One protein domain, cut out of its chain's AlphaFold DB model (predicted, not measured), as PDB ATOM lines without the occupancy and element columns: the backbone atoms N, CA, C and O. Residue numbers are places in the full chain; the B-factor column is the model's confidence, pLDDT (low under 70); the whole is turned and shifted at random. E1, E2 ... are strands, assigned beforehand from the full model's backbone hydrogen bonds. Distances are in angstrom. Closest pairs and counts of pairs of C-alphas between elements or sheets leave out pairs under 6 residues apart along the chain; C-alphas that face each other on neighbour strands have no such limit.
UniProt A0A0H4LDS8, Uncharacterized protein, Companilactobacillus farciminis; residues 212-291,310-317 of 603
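This is residues 212 to 291 and 310 to 317 of the 603 residues of an uncharacterized protein of Companilactobacillus farciminis (UniProt A0A0H4LDS8). This domain has little regular structure: two small three-stranded sheets, E1-E6-E5, mixed, and E2-E4-E3, antiparallel, lie near each other amid long loops. The printed part has 88 residues with six named strands, E1 to E6 in chain order, and no named helix; its class is all strand, with 28 residues in named elements. It is compact, with a radius of gyration of the C-alphas of 13.2 A, and elongated, spanning 42 by 27 by 19 A.

Start at E1, residues 214 to 217, parallel to E6, residues 310 to 315; N 214 and O 311 are 2.8 A apart. E6 is antiparallel to E5, residues 276 to 280, with N 277 and O 310 2.7 A apart. E2, residues 222 to 225, is antiparallel to E4, residues 264 to 267; look at N 222 and O 267, 2.9 A. E4 makes a hairpin with E3, residues 257 to 261, with N 260 and O 264 2.8 A apart.

Find C-alpha 214 at (-6.341, -46.847, -17.427), where E1 begins. E6, 15.9 A long, ends at C-alpha 315, (-1.562, -52.517, -25.363).

Residues 292 to 309 are cut out, a gap of 20.5 A between C-alphas 291 and 310. The link E2 to E3 is long; no printed residue is under 70 in pLDDT.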
ATOM      1  N   THR A 212      -6.174 -39.540 -14.865       75.94
ATOM      2  CA  THR A 212      -5.448 -40.772 -14.554       75.94
ATOM      3  C   THR A 212      -5.763 -41.832 -15.610       75.94
ATOM      4  O   THR A 212      -6.909 -42.267 -15.703       75.94
ATOM      5  N   PRO A 213      -4.779 -42.293 -16.399       77.69
ATOM      6  CA  PRO A 213      -5.047 -43.247 -17.459       77.69
ATOM      7  C   PRO A 213      -5.283 -44.664 -16.923       77.69
ATOM      8  O   PRO A 213      -4.629 -45.114 -15.979       77.69
ATOM      9  N   ILE A 214      -6.136 -45.413 -17.617       80.25
ATOM     10  CA  ILE A 214      -6.341 -46.847 -17.427       80.25
ATOM     11  C   ILE A 214      -5.660 -47.600 -18.570       80.25
ATOM     12  O   ILE A 214      -5.920 -47.377 -19.753       80.25
ATOM     13  N   TYR A 215      -4.784 -48.540 -18.219       83.06
ATOM     14  CA  TYR A 215      -4.217 -49.457 -19.202       83.06
ATOM     15  C   TYR A 215      -5.229 -50.534 -19.569       83.06
ATOM     16  O   TYR A 215      -5.876 -51.108 -18.697       83.06
ATOM     17  N   ALA A 216      -5.290 -50.872 -20.850       87.94
ATOM     18  CA  ALA A 216      -6.101 -51.961 -21.367       87.94
ATOM     19  C   ALA A 216      -5.261 -52.861 -22.277       87.94
ATOM     20  O   ALA A 216      -4.317 -52.411 -22.927       87.94
ATOM     21  N   VAL A 217      -5.605 -54.146 -22.334       88.75
ATOM     22  CA  VAL A 217      -5.004 -55.095 -23.278       88.75
ATOM     23  C   VAL A 217      -6.070 -55.484 -24.289       88.75
ATOM     24  O   VAL A 217      -7.147 -55.940 -23.913       88.75
ATOM     25  N   THR A 218      -5.784 -55.303 -25.578       92.44
ATOM     26  CA  THR A 218      -6.748 -55.551 -26.654       92.44
ATOM     27  C   THR A 218      -7.339 -56.962 -26.563       92.44
ATOM     28  O   THR A 218      -6.619 -57.959 -26.580       92.44
ATOM     29  N   GLY A 219      -8.672 -57.047 -26.488       92.88
ATOM     30  CA  GLY A 219      -9.406 -58.315 -26.405       92.88
ATOM     31  C   GLY A 219      -9.429 -58.973 -25.019       92.88
ATOM     32  O   GLY A 219      -9.881 -60.111 -24.908       92.88
ATOM     33  N   GLN A 220      -8.948 -58.293 -23.975       96.56
ATOM     34  CA  GLN A 220      -9.065 -58.711 -22.576       96.56
ATOM     35  C   GLN A 220     -10.051 -57.796 -21.829       96.56
ATOM     36  O   GLN A 220     -10.230 -56.647 -22.236       96.56
ATOM     37  N   PRO A 221     -10.666 -58.259 -20.725       97.31
ATOM     38  CA  PRO A 221     -11.415 -57.382 -19.829       97.31
ATOM     39  C   PRO A 221     -10.541 -56.261 -19.252       97.31
ATOM     40  O   PRO A 221      -9.357 -56.477 -18.985       97.31
ATOM     41  N   ILE A 222     -11.148 -55.099 -19.015       97.50
ATOM     42  CA  ILE A 222     -10.529 -53.971 -18.313       97.50
ATOM     43  C   ILE A 222     -11.022 -53.996 -16.870       97.50
ATOM     44  O   ILE A 222     -12.219 -53.866 -16.627       97.50
ATOM     45  N   THR A 223     -10.113 -54.155 -15.913       94.31
ATOM     46  CA  THR A 223     -10.389 -54.010 -14.482       94.31
ATOM     47  C   THR A 223      -9.799 -52.703 -13.971       94.31
ATOM     48  O   THR A 223      -8.632 -52.404 -14.221       94.31
ATOM     49  N   PHE A 224     -10.589 -51.931 -13.236       93.75
ATOM     50  CA  PHE A 224     -10.189 -50.621 -12.728       93.75
ATOM     51  C   PHE A 224     -10.870 -50.313 -11.390       93.75
ATOM     52  O   PHE A 224     -11.685 -51.102 -10.897       93.75
ATOM     53  N   THR A 225     -10.485 -49.195 -10.782       89.56
ATOM     54  CA  THR A 225     -11.095 -48.662  -9.564       89.56
ATOM     55  C   THR A 225     -11.570 -47.253  -9.861       89.56
ATOM     56  O   THR A 225     -10.751 -46.427 -10.250       89.56
ATOM     57  N   ALA A 226     -12.863 -47.006  -9.679       92.25
ATOM     58  CA  ALA A 226     -13.439 -45.683  -9.834       92.25
ATOM     59  C   ALA A 226     -12.936 -44.751  -8.715       92.25
ATOM     60  O   ALA A 226     -12.832 -45.181  -7.555       92.25
ATOM     61  N   PRO A 227     -12.615 -43.486  -9.027       88.25
ATOM     62  CA  PRO A 227     -12.559 -42.412  -8.054       88.25
ATOM     63  C   PRO A 227     -13.815 -42.331  -7.186       88.25
ATOM     64  O   PRO A 227     -14.878 -42.865  -7.488       88.25
ATOM     65  N   LYS A 228     -13.673 -41.651  -6.051       92.88
ATOM     66  CA  LYS A 228     -14.786 -41.466  -5.126       92.88
ATOM     67  C   LYS A 228     -15.665 -40.320  -5.574       92.88
ATOM     68  O   LYS A 228     -15.156 -39.238  -5.868       92.88
ATOM     69  N   VAL A 229     -16.968 -40.520  -5.426       95.62
ATOM     70  CA  VAL A 229     -17.960 -39.451  -5.523       95.62
ATOM     71  C   VAL A 229     -18.677 -39.361  -4.191       95.62
ATOM     72  O   VAL A 229     -19.227 -40.350  -3.714       95.62
ATOM     73  N   LEU A 230     -18.627 -38.196  -3.551       96.31
ATOM     74  CA  LEU A 230     -19.164 -37.994  -2.211       96.31
ATOM     75  C   LEU A 230     -20.518 -37.293  -2.279       96.31
ATOM     76  O   LEU A 230     -20.625 -36.199  -2.828       96.31
ATOM     77  N   ASP A 231     -21.539 -37.905  -1.682       95.38
ATOM     78  CA  ASP A 231     -22.843 -37.268  -1.490       95.38
ATOM     79  C   ASP A 231     -22.806 -36.170  -0.402       95.38
ATOM     80  O   ASP A 231     -21.760 -35.845   0.166       95.38
ATOM     81  N   LEU A 232     -23.973 -35.601  -0.080       94.62
ATOM     82  CA  LEU A 232     -24.124 -34.550   0.939       94.62
ATOM     83  C   LEU A 232     -23.567 -34.949   2.325       94.62
ATOM     84  O   LEU A 232     -23.024 -34.103   3.037       94.62
ATOM     85  N   ASP A 233     -23.636 -36.231   2.701       92.81
ATOM     86  CA  ASP A 233     -23.139 -36.754   3.981       92.81
ATOM     87  C   ASP A 233     -21.639 -37.105   3.940       92.81
ATOM     88  O   ASP A 233     -21.057 -37.508   4.953       92.81
ATOM     89  N   GLY A 234     -21.000 -36.992   2.773       93.88
ATOM     90  CA  GLY A 234     -19.645 -37.485   2.539       93.88
ATOM     91  C   GLY A 234     -19.579 -39.001   2.350       93.88
ATOM     92  O   GLY A 234     -18.507 -39.594   2.502       93.88
ATOM     93  N   LYS A 235     -20.713 -39.656   2.070       94.44
ATOM     94  CA  LYS A 235     -20.748 -41.077   1.728       94.44
ATOM     95  C   LYS A 235     -20.359 -41.237   0.263       94.44
ATOM     96  O   LYS A 235     -20.843 -40.527  -0.609       94.44
ATOM     97  N   ASP A 236     -19.517 -42.233   0.028       95.75
ATOM     98  CA  ASP A 236     -19.116 -42.653  -1.307       95.75
ATOM     99  C   ASP A 236     -20.284 -43.305  -2.061       95.75
ATOM    100  O   ASP A 236     -20.889 -44.269  -1.570       95.75
ATOM    101  N   ILE A 237     -20.607 -42.765  -3.232       94.12
ATOM    102  CA  ILE A 237     -21.669 -43.245  -4.121       94.12
ATOM    103  C   ILE A 237     -21.131 -43.828  -5.434       94.12
ATOM    104  O   ILE A 237     -21.924 -44.382  -6.201       94.12
ATOM    105  N   ALA A 238     -19.812 -43.787  -5.668       93.50
ATOM    106  CA  ALA A 238     -19.198 -44.341  -6.876       93.50
ATOM    107  C   ALA A 238     -19.411 -45.858  -6.979       93.50
ATOM    108  O   ALA A 238     -19.704 -46.352  -8.060       93.50
ATOM    109  N   ASN A 239     -19.447 -46.579  -5.844       90.19
ATOM    110  CA  ASN A 239     -19.735 -48.020  -5.754       90.19
ATOM    111  C   ASN A 239     -21.112 -48.463  -6.320       90.19
ATOM    112  O   ASN A 239     -21.505 -49.613  -6.120       90.19
ATOM    113  N   SER A 240     -21.893 -47.589  -6.958       90.00
ATOM    114  CA  SER A 240     -23.199 -47.888  -7.566       90.00
ATOM    115  C   SER A 240     -23.185 -47.945  -9.100       90.00
ATOM    116  O   SER A 240     -24.213 -48.252  -9.704       90.00
ATOM    117  N   TYR A 241     -22.040 -47.691  -9.742       94.62
ATOM    118  CA  TYR A 241     -21.943 -47.738 -11.203       94.62
ATOM    119  C   TYR A 241     -22.227 -49.129 -11.776       94.62
ATOM    120  O   TYR A 241     -21.946 -50.155 -11.150       94.62
ATOM    121  N   HIS A 242     -22.819 -49.138 -12.966       93.12
ATOM    122  CA  HIS A 242     -23.339 -50.335 -13.640       93.12
ATOM    123  C   HIS A 242     -23.318 -50.202 -15.173       93.12
ATOM    124  O   HIS A 242     -23.543 -51.180 -15.887       93.12
ATOM    125  N   TYR A 243     -22.955 -49.028 -15.695       95.69
ATOM    126  CA  TYR A 243     -22.955 -48.732 -17.121       95.69
ATOM    127  C   TYR A 243     -21.589 -48.243 -17.613       95.69
ATOM    128  O   TYR A 243     -20.876 -47.539 -16.901       95.69
ATOM    129  N   SER A 244     -21.232 -48.590 -18.849       97.25
ATOM    130  CA  SER A 244     -20.123 -47.986 -19.588       97.25
ATOM    131  C   SER A 244     -20.462 -47.820 -21.062       97.25
ATOM    132  O   SER A 244     -21.031 -48.716 -21.689       97.25
ATOM    133  N   SER A 245     -20.086 -46.681 -21.642       95.12
ATOM    134  CA  SER A 245     -20.312 -46.418 -23.066       95.12
ATOM    135  C   SER A 245     -19.139 -46.834 -23.965       95.12
ATOM    136  O   SER A 245     -19.304 -46.923 -25.181       95.12
ATOM    137  N   SER A 246     -17.995 -47.211 -23.380       96.94
ATOM    138  CA  SER A 246     -16.761 -47.614 -24.079       96.94
ATOM    139  C   SER A 246     -16.792 -49.048 -24.632       96.94
ATOM    140  O   SER A 246     -15.806 -49.787 -24.578       96.94
ATOM    141  N   VAL A 247     -17.933 -49.452 -25.187       96.25
ATOM    142  CA  VAL A 247     -18.160 -50.732 -25.871       96.25
ATOM    143  C   VAL A 247     -18.688 -50.483 -27.287       96.25
ATOM    144  O   VAL A 247     -19.252 -49.420 -27.562       96.25
ATOM    145  N   PRO A 248     -18.572 -51.447 -28.219       94.81
ATOM    146  CA  PRO A 248     -19.203 -51.323 -29.526       94.81
ATOM    147  C   PRO A 248     -20.713 -51.073 -29.405       94.81
ATOM    148  O   PRO A 248     -21.384 -51.634 -28.541       94.81
ATOM    149  N   THR A 249     -21.299 -50.303 -30.328       92.19
ATOM    150  CA  THR A 249     -22.740 -49.967 -30.303       92.19
ATOM    151  C   THR A 249     -23.661 -51.194 -30.254       92.19
ATOM    152  O   THR A 249     -24.782 -51.107 -29.763       92.19
ATOM    153  N   THR A 250     -23.220 -52.343 -30.773       93.50
ATOM    154  CA  THR A 250     -23.971 -53.608 -30.715       93.50
ATOM    155  C   THR A 250     -24.043 -54.225 -29.321       93.50
ATOM    156  O   THR A 250     -24.943 -55.025 -29.074       93.50
ATOM    157  N   ASP A 251     -23.114 -53.852 -28.444       91.38
ATOM    158  CA  ASP A 251     -22.951 -54.379 -27.089       91.38
ATOM    159  C   ASP A 251     -23.367 -53.356 -26.018       91.38
ATOM    160  O   ASP A 251     -23.406 -53.682 -24.831       91.38
ATOM    161  N   LEU A 252     -23.735 -52.139 -26.440       92.00
ATOM    162  CA  LEU A 252     -24.242 -51.074 -25.582       92.00
ATOM    163  C   LEU A 252     -25.616 -51.443 -25.010       92.00
ATOM    164  O   LEU A 252     -26.590 -51.616 -25.747       92.00
ATOM    165  N   LYS A 253     -25.692 -51.556 -23.688       91.19
ATOM    166  CA  LYS A 253     -26.902 -51.891 -22.930       91.19
ATOM    167  C   LYS A 253     -26.712 -51.497 -21.470       91.19
ATOM    168  O   LYS A 253     -25.576 -51.343 -21.028       91.19
ATOM    169  N   ASP A 254     -27.819 -51.405 -20.746       90.25
ATOM    170  CA  ASP A 254     -27.787 -51.316 -19.292       90.25
ATOM    171  C   ASP A 254     -27.090 -52.545 -18.669       90.25
ATOM    172  O   ASP A 254     -27.065 -53.626 -19.274       90.25
ATOM    173  N   ASP A 255     -26.503 -52.373 -17.485       92.88
ATOM    174  CA  ASP A 255     -25.747 -53.402 -16.750       92.88
ATOM    175  C   ASP A 255     -24.566 -54.032 -17.524       92.88
ATOM    176  O   ASP A 255     -24.227 -55.210 -17.346       92.88
ATOM    177  N   ASN A 256     -23.924 -53.290 -18.431       94.75
ATOM    178  CA  ASN A 256     -22.745 -53.778 -19.156       94.75
ATOM    179  C   ASN A 256     -21.415 -53.585 -18.400       94.75
ATOM    180  O   ASN A 256     -20.385 -54.069 -18.871       94.75
ATOM    181  N   LEU A 257     -21.430 -52.956 -17.221       97.06
ATOM    182  CA  LEU A 257     -20.273 -52.825 -16.338       97.06
ATOM    183  C   LEU A 257     -20.445 -53.693 -15.085       97.06
ATOM    184  O   LEU A 257     -21.404 -53.558 -14.330       97.06
ATOM    185  N   THR A 258     -19.486 -54.581 -14.819       97.12
ATOM    186  CA  THR A 258     -19.541 -55.453 -13.637       97.12
ATOM    187  C   THR A 258     -18.944 -54.757 -12.421       97.12
ATOM    188  O   THR A 258     -17.757 -54.447 -12.412       97.12
ATOM    189  N   ASN A 259     -19.734 -54.588 -11.362       95.12
ATOM    190  CA  ASN A 259     -19.279 -54.095 -10.063       95.12
ATOM    191  C   ASN A 259     -18.704 -55.237  -9.199       95.12
ATOM    192  O   ASN A 259     -19.424 -56.155  -8.798       95.12
ATOM    193  N   ASN A 260     -17.407 -55.180  -8.896       94.44
ATOM    194  CA  ASN A 260     -16.695 -56.151  -8.059       94.44
ATOM    195  C   ASN A 260     -16.727 -55.783  -6.556       94.44
ATOM    196  O   ASN A 260     -16.259 -56.563  -5.718       94.44
ATOM    197  N   GLY A 261     -17.271 -54.612  -6.211       90.69
ATOM    198  CA  GLY A 261     -17.299 -54.015  -4.877       90.69
ATOM    199  C   GLY A 261     -16.028 -53.241  -4.514       90.69
ATOM    200  O   GLY A 261     -14.948 -53.501  -5.040       90.69
ATOM    201  N   ASN A 262     -16.156 -52.324  -3.547       89.44
ATOM    202  CA  ASN A 262     -15.108 -51.369  -3.146       89.44
ATOM    203  C   ASN A 262     -14.620 -50.529  -4.335       89.44
ATOM    204  O   ASN A 262     -13.417 -50.456  -4.584       89.44
ATOM    205  N   ASP A 263     -15.572 -49.994  -5.100       91.69
ATOM    206  CA  ASP A 263     -15.335 -49.133  -6.264       91.69
ATOM    207  C   ASP A 263     -14.544 -49.821  -7.388       91.69
ATOM    208  O   ASP A 263     -14.053 -49.171  -8.303       91.69
ATOM    209  N   SER A 264     -14.390 -51.150  -7.340       94.62
ATOM    210  CA  SER A 264     -13.714 -51.914  -8.384       94.62
ATOM    211  C   SER A 264     -14.700 -52.400  -9.433       94.62
ATOM    212  O   SER A 264     -15.729 -52.990  -9.103       94.62
ATOM    213  N   TYR A 265     -14.322 -52.246 -10.698       97.94
ATOM    214  CA  TYR A 265     -15.156 -52.565 -11.845       97.94
ATOM    215  C   TYR A 265     -14.428 -53.426 -12.866       97.94
ATOM    216  O   TYR A 265     -13.202 -53.399 -12.960       97.94
ATOM    217  N   THR A 266     -15.202 -54.197 -13.625       98.06
ATOM    218  CA  THR A 266     -14.731 -54.944 -14.790       98.06
ATOM    219  C   THR A 266     -15.621 -54.635 -15.988       98.06
ATOM    220  O   THR A 266     -16.822 -54.907 -15.949       98.06
ATOM    221  N   LEU A 267     -15.022 -54.135 -17.068       98.38
ATOM    222  CA  LEU A 267     -15.663 -54.000 -18.372       98.38
ATOM    223  C   LEU A 267     -15.197 -55.133 -19.292       98.38
ATOM    224  O   LEU A 267     -13.996 -55.317 -19.507       98.38
ATOM    225  N   THR A 268     -16.139 -55.902 -19.835       96.69
ATOM    226  CA  THR A 268     -15.867 -56.884 -20.895       96.69
ATOM    227  C   THR A 268     -16.217 -56.296 -22.254       96.69
ATOM    228  O   THR A 268     -17.034 -55.386 -22.339       96.69
ATOM    229  N   ASP A 269     -15.614 -56.830 -23.317       94.69
ATOM    230  CA  ASP A 269     -15.929 -56.444 -24.700       94.69
ATOM    231  C   ASP A 269     -15.751 -54.936 -24.987       94.69
ATOM    232  O   ASP A 269     -16.442 -54.365 -25.828       94.69
ATOM    233  N   ALA A 270     -14.801 -54.296 -24.296       96.88
ATOM    234  CA  ALA A 270     -14.445 -52.896 -24.514       96.88
ATOM    235  C   ALA A 270     -14.023 -52.645 -25.974       96.88
ATOM    236  O   ALA A 270     -13.323 -53.467 -26.578       96.88
ATOM    237  N   ASP A 271     -14.428 -51.503 -26.540       95.88
ATOM    238  CA  ASP A 271     -14.057 -51.132 -27.908       95.88
ATOM    239  C   ASP A 271     -12.551 -50.817 -27.965       95.88
ATOM    240  O   ASP A 271     -12.117 -49.835 -27.363       95.88
ATOM    241  N   PRO A 272     -11.733 -51.576 -28.721       90.88
ATOM    242  CA  PRO A 272     -10.294 -51.327 -28.820       90.88
ATOM    243  C   PRO A 272      -9.930 -49.995 -29.495       90.88
ATOM    244  O   PRO A 272      -8.752 -49.648 -29.555       90.88
ATOM    245  N   ASN A 273     -10.906 -49.269 -30.050       91.25
ATOM    246  CA  ASN A 273     -10.723 -47.928 -30.603       91.25
ATOM    247  C   ASN A 273     -11.133 -46.813 -29.629       91.25
ATOM    248  O   ASN A 273     -10.909 -45.641 -29.949       91.25
ATOM    249  N   ALA A 274     -11.732 -47.148 -28.480       89.00
ATOM    250  CA  ALA A 274     -12.063 -46.174 -27.448       89.00
ATOM    251  C   ALA A 274     -10.774 -45.525 -26.932       89.00
ATOM    252  O   ALA A 274      -9.790 -46.207 -26.646       89.00
ATOM    253  N   LYS A 275     -10.767 -44.196 -26.848       88.38
ATOM    254  CA  LYS A 275      -9.632 -43.422 -26.317       88.38
ATOM    255  C   LYS A 275      -9.764 -43.140 -24.826       88.38
ATOM    256  O   LYS A 275      -8.805 -42.704 -24.204       88.38
ATOM    257  N   GLU A 276     -10.951 -43.400 -24.313       88.44
ATOM    258  CA  GLU A 276     -11.514 -42.916 -23.070       88.44
ATOM    259  C   GLU A 276     -12.425 -44.030 -22.539       88.44
ATOM    260  O   GLU A 276     -13.076 -44.752 -23.314       88.44
ATOM    261  N   LEU A 277     -12.362 -44.255 -21.231       94.81
ATOM    262  CA  LEU A 277     -13.209 -45.181 -20.505       94.81
ATOM    263  C   LEU A 277     -14.314 -44.368 -19.840       94.81
ATOM    264  O   LEU A 277     -14.123 -43.849 -18.749       94.81
ATOM    265  N   ASP A 278     -15.466 -44.324 -20.493       95.25
ATOM    266  CA  ASP A 278     -16.671 -43.666 -20.020       95.25
ATOM    267  C   ASP A 278     -17.515 -44.667 -19.235       95.25
ATOM    268  O   ASP A 278     -18.010 -45.655 -19.801       95.25
ATOM    269  N   TYR A 279     -17.717 -44.433 -17.946       96.81
ATOM    270  CA  TYR A 279     -18.491 -45.324 -17.085       96.81
ATOM    271  C   TYR A 279     -19.251 -44.569 -16.001       96.81
ATOM    272  O   TYR A 279     -18.923 -43.443 -15.663       96.81
ATOM    273  N   GLY A 280     -20.298 -45.177 -15.451       95.62
ATOM    274  CA  GLY A 280     -21.102 -44.526 -14.431       95.62
ATOM    275  C   GLY A 280     -22.530 -45.041 -14.370       95.62
ATOM    276  O   GLY A 280     -22.786 -46.251 -14.317       95.62
ATOM    277  N   GLN A 281     -23.454 -44.085 -14.358       92.81
ATOM    278  CA  GLN A 281     -24.898 -44.282 -14.337       92.81
ATOM    279  C   GLN A 281     -25.496 -43.963 -15.706       92.81
ATOM    280  O   GLN A 281     -25.204 -42.921 -16.289       92.81
ATOM    281  N   ILE A 282     -26.373 -44.836 -16.207       89.69
ATOM    282  CA  ILE A 282     -26.984 -44.671 -17.538       89.69
ATOM    283  C   ILE A 282     -27.953 -43.473 -17.619       89.69
ATOM    284  O   ILE A 282     -28.253 -42.968 -18.705       89.69
ATOM    285  N   GLY A 283     -28.436 -42.984 -16.473       89.12
ATOM    286  CA  GLY A 283     -29.380 -41.877 -16.375       89.12
ATOM    287  C   GLY A 283     -30.715 -42.188 -17.043       89.12
ATOM    288  O   GLY A 283     -31.105 -43.335 -17.212       89.12
ATOM    289  N   PHE A 284     -31.412 -41.152 -17.504       83.50
ATOM    290  CA  PHE A 284     -32.750 -41.277 -18.101       83.50
ATOM    291  C   PHE A 284     -32.800 -41.983 -19.469       83.50
ATOM    292  O   PHE A 284     -33.868 -42.038 -20.085       83.50
ATOM    293  N   ALA A 285     -31.671 -42.486 -19.980       78.44
ATOM    294  CA  ALA A 285     -31.653 -43.304 -21.189       78.44
ATOM    295  C   ALA A 285     -32.290 -44.690 -20.957       78.44
ATOM    296  O   ALA A 285     -32.819 -45.272 -21.907       78.44
ATOM    297  N   ASP A 286     -32.316 -45.166 -19.708       76.50
ATOM    298  CA  ASP A 286     -33.119 -46.306 -19.266       76.50
ATOM    299  C   ASP A 286     -33.806 -45.976 -17.927       76.50
ATOM    300  O   ASP A 286     -33.285 -45.228 -17.111       76.50
ATOM    301  N   TYR A 287     -35.011 -46.495 -17.696       76.62
ATOM    302  CA  TYR A 287     -35.796 -46.208 -16.486       76.62
ATOM    303  C   TYR A 287     -35.705 -47.359 -15.477       76.62
ATOM    304  O   TYR A 287     -36.720 -47.816 -14.932       76.62
ATOM    305  N   THR A 288     -34.492 -47.856 -15.250       82.31
ATOM    306  CA  THR A 288     -34.188 -48.880 -14.246       82.31
ATOM    307  C   THR A 288     -33.988 -48.253 -12.858       82.31
ATOM    308  O   THR A 288     -33.680 -47.063 -12.752       82.31
ATOM    309  N   PRO A 289     -34.237 -48.989 -11.752       81.50
ATOM    310  CA  PRO A 289     -34.158 -48.429 -10.396       81.50
ATOM    311  C   PRO A 289     -32.779 -47.895  -9.982       81.50
ATOM    312  O   PRO A 289     -32.701 -47.137  -9.021       81.50
ATOM    313  N   ASP A 290     -31.722 -48.330 -10.659       83.44
ATOM    314  CA  ASP A 290     -30.317 -47.978 -10.452       83.44
ATOM    315  C   ASP A 290     -29.772 -46.996 -11.491       83.44
ATOM    316  O   ASP A 290     -28.648 -46.534 -11.327       83.44
ATOM    317  N   SER A 291     -30.583 -46.590 -12.474       87.12
ATOM    318  CA  SER A 291     -30.202 -45.648 -13.536       87.12
ATOM    319  C   SER A 291     -29.616 -44.318 -13.046       87.12
ATOM    320  O   SER A 291     -28.939 -43.635 -13.810       87.12
ATOM    321  N   GLN A 310     -11.982 -41.506 -18.108       86.06
ATOM    322  CA  GLN A 310     -10.553 -41.723 -17.900       86.06
ATOM    323  C   GLN A 310      -9.846 -42.104 -19.207       86.06
ATOM    324  O   GLN A 310     -10.298 -43.017 -19.901       86.06
ATOM    325  N   PRO A 311      -8.668 -41.535 -19.526       85.50
ATOM    326  CA  PRO A 311      -7.926 -41.908 -20.728       85.50
ATOM    327  C   PRO A 311      -7.590 -43.407 -20.788       85.50
ATOM    328  O   PRO A 311      -7.069 -43.979 -19.831       85.50
ATOM    329  N   LEU A 312      -7.797 -44.043 -21.941       83.31
ATOM    330  CA  LEU A 312      -7.415 -45.435 -22.190       83.31
ATOM    331  C   LEU A 312      -6.079 -45.538 -22.924       83.31
ATOM    332  O   LEU A 312      -5.888 -44.990 -24.013       83.31
ATOM    333  N   ILE A 313      -5.171 -46.342 -22.371       83.00
ATOM    334  CA  ILE A 313      -3.907 -46.703 -23.016       83.00
ATOM    335  C   ILE A 313      -3.949 -48.174 -23.424       83.00
ATOM    336  O   ILE A 313      -3.815 -49.083 -22.599       83.00
ATOM    337  N   TRP A 314      -4.100 -48.407 -24.726       86.06
ATOM    338  CA  TRP A 314      -4.159 -49.750 -25.293       86.06
ATOM    339  C   TRP A 314      -2.782 -50.372 -25.496       86.06
ATOM    340  O   TRP A 314      -1.884 -49.793 -26.107       86.06
ATOM    341  N   GLN A 315      -2.669 -51.623 -25.065       87.50
ATOM    342  CA  GLN A 315      -1.562 -52.517 -25.363       87.50
ATOM    343  C   GLN A 315      -2.059 -53.669 -26.237       87.50
ATOM    344  O   GLN A 315      -3.112 -54.253 -25.976       87.50
ATOM    345  N   ALA A 316      -1.270 -54.060 -27.239       85.06
ATOM    346  CA  ALA A 316      -1.557 -55.273 -28.008       85.06
ATOM    347  C   ALA A 316      -1.413 -56.544 -27.147       85.06
ATOM    348  O   ALA A 316      -2.136 -57.518 -27.345       85.06
ATOM    349  N   HIS A 317      -0.492 -56.510 -26.181       86.31
ATOM    350  CA  HIS A 317      -0.120 -57.606 -25.290       86.31
ATOM    351  C   HIS A 317       0.235 -57.045 -23.906       86.31
ATOM    352  O   HIS A 317       0.759 -55.934 -23.845       86.31
TER     353      HIS A 317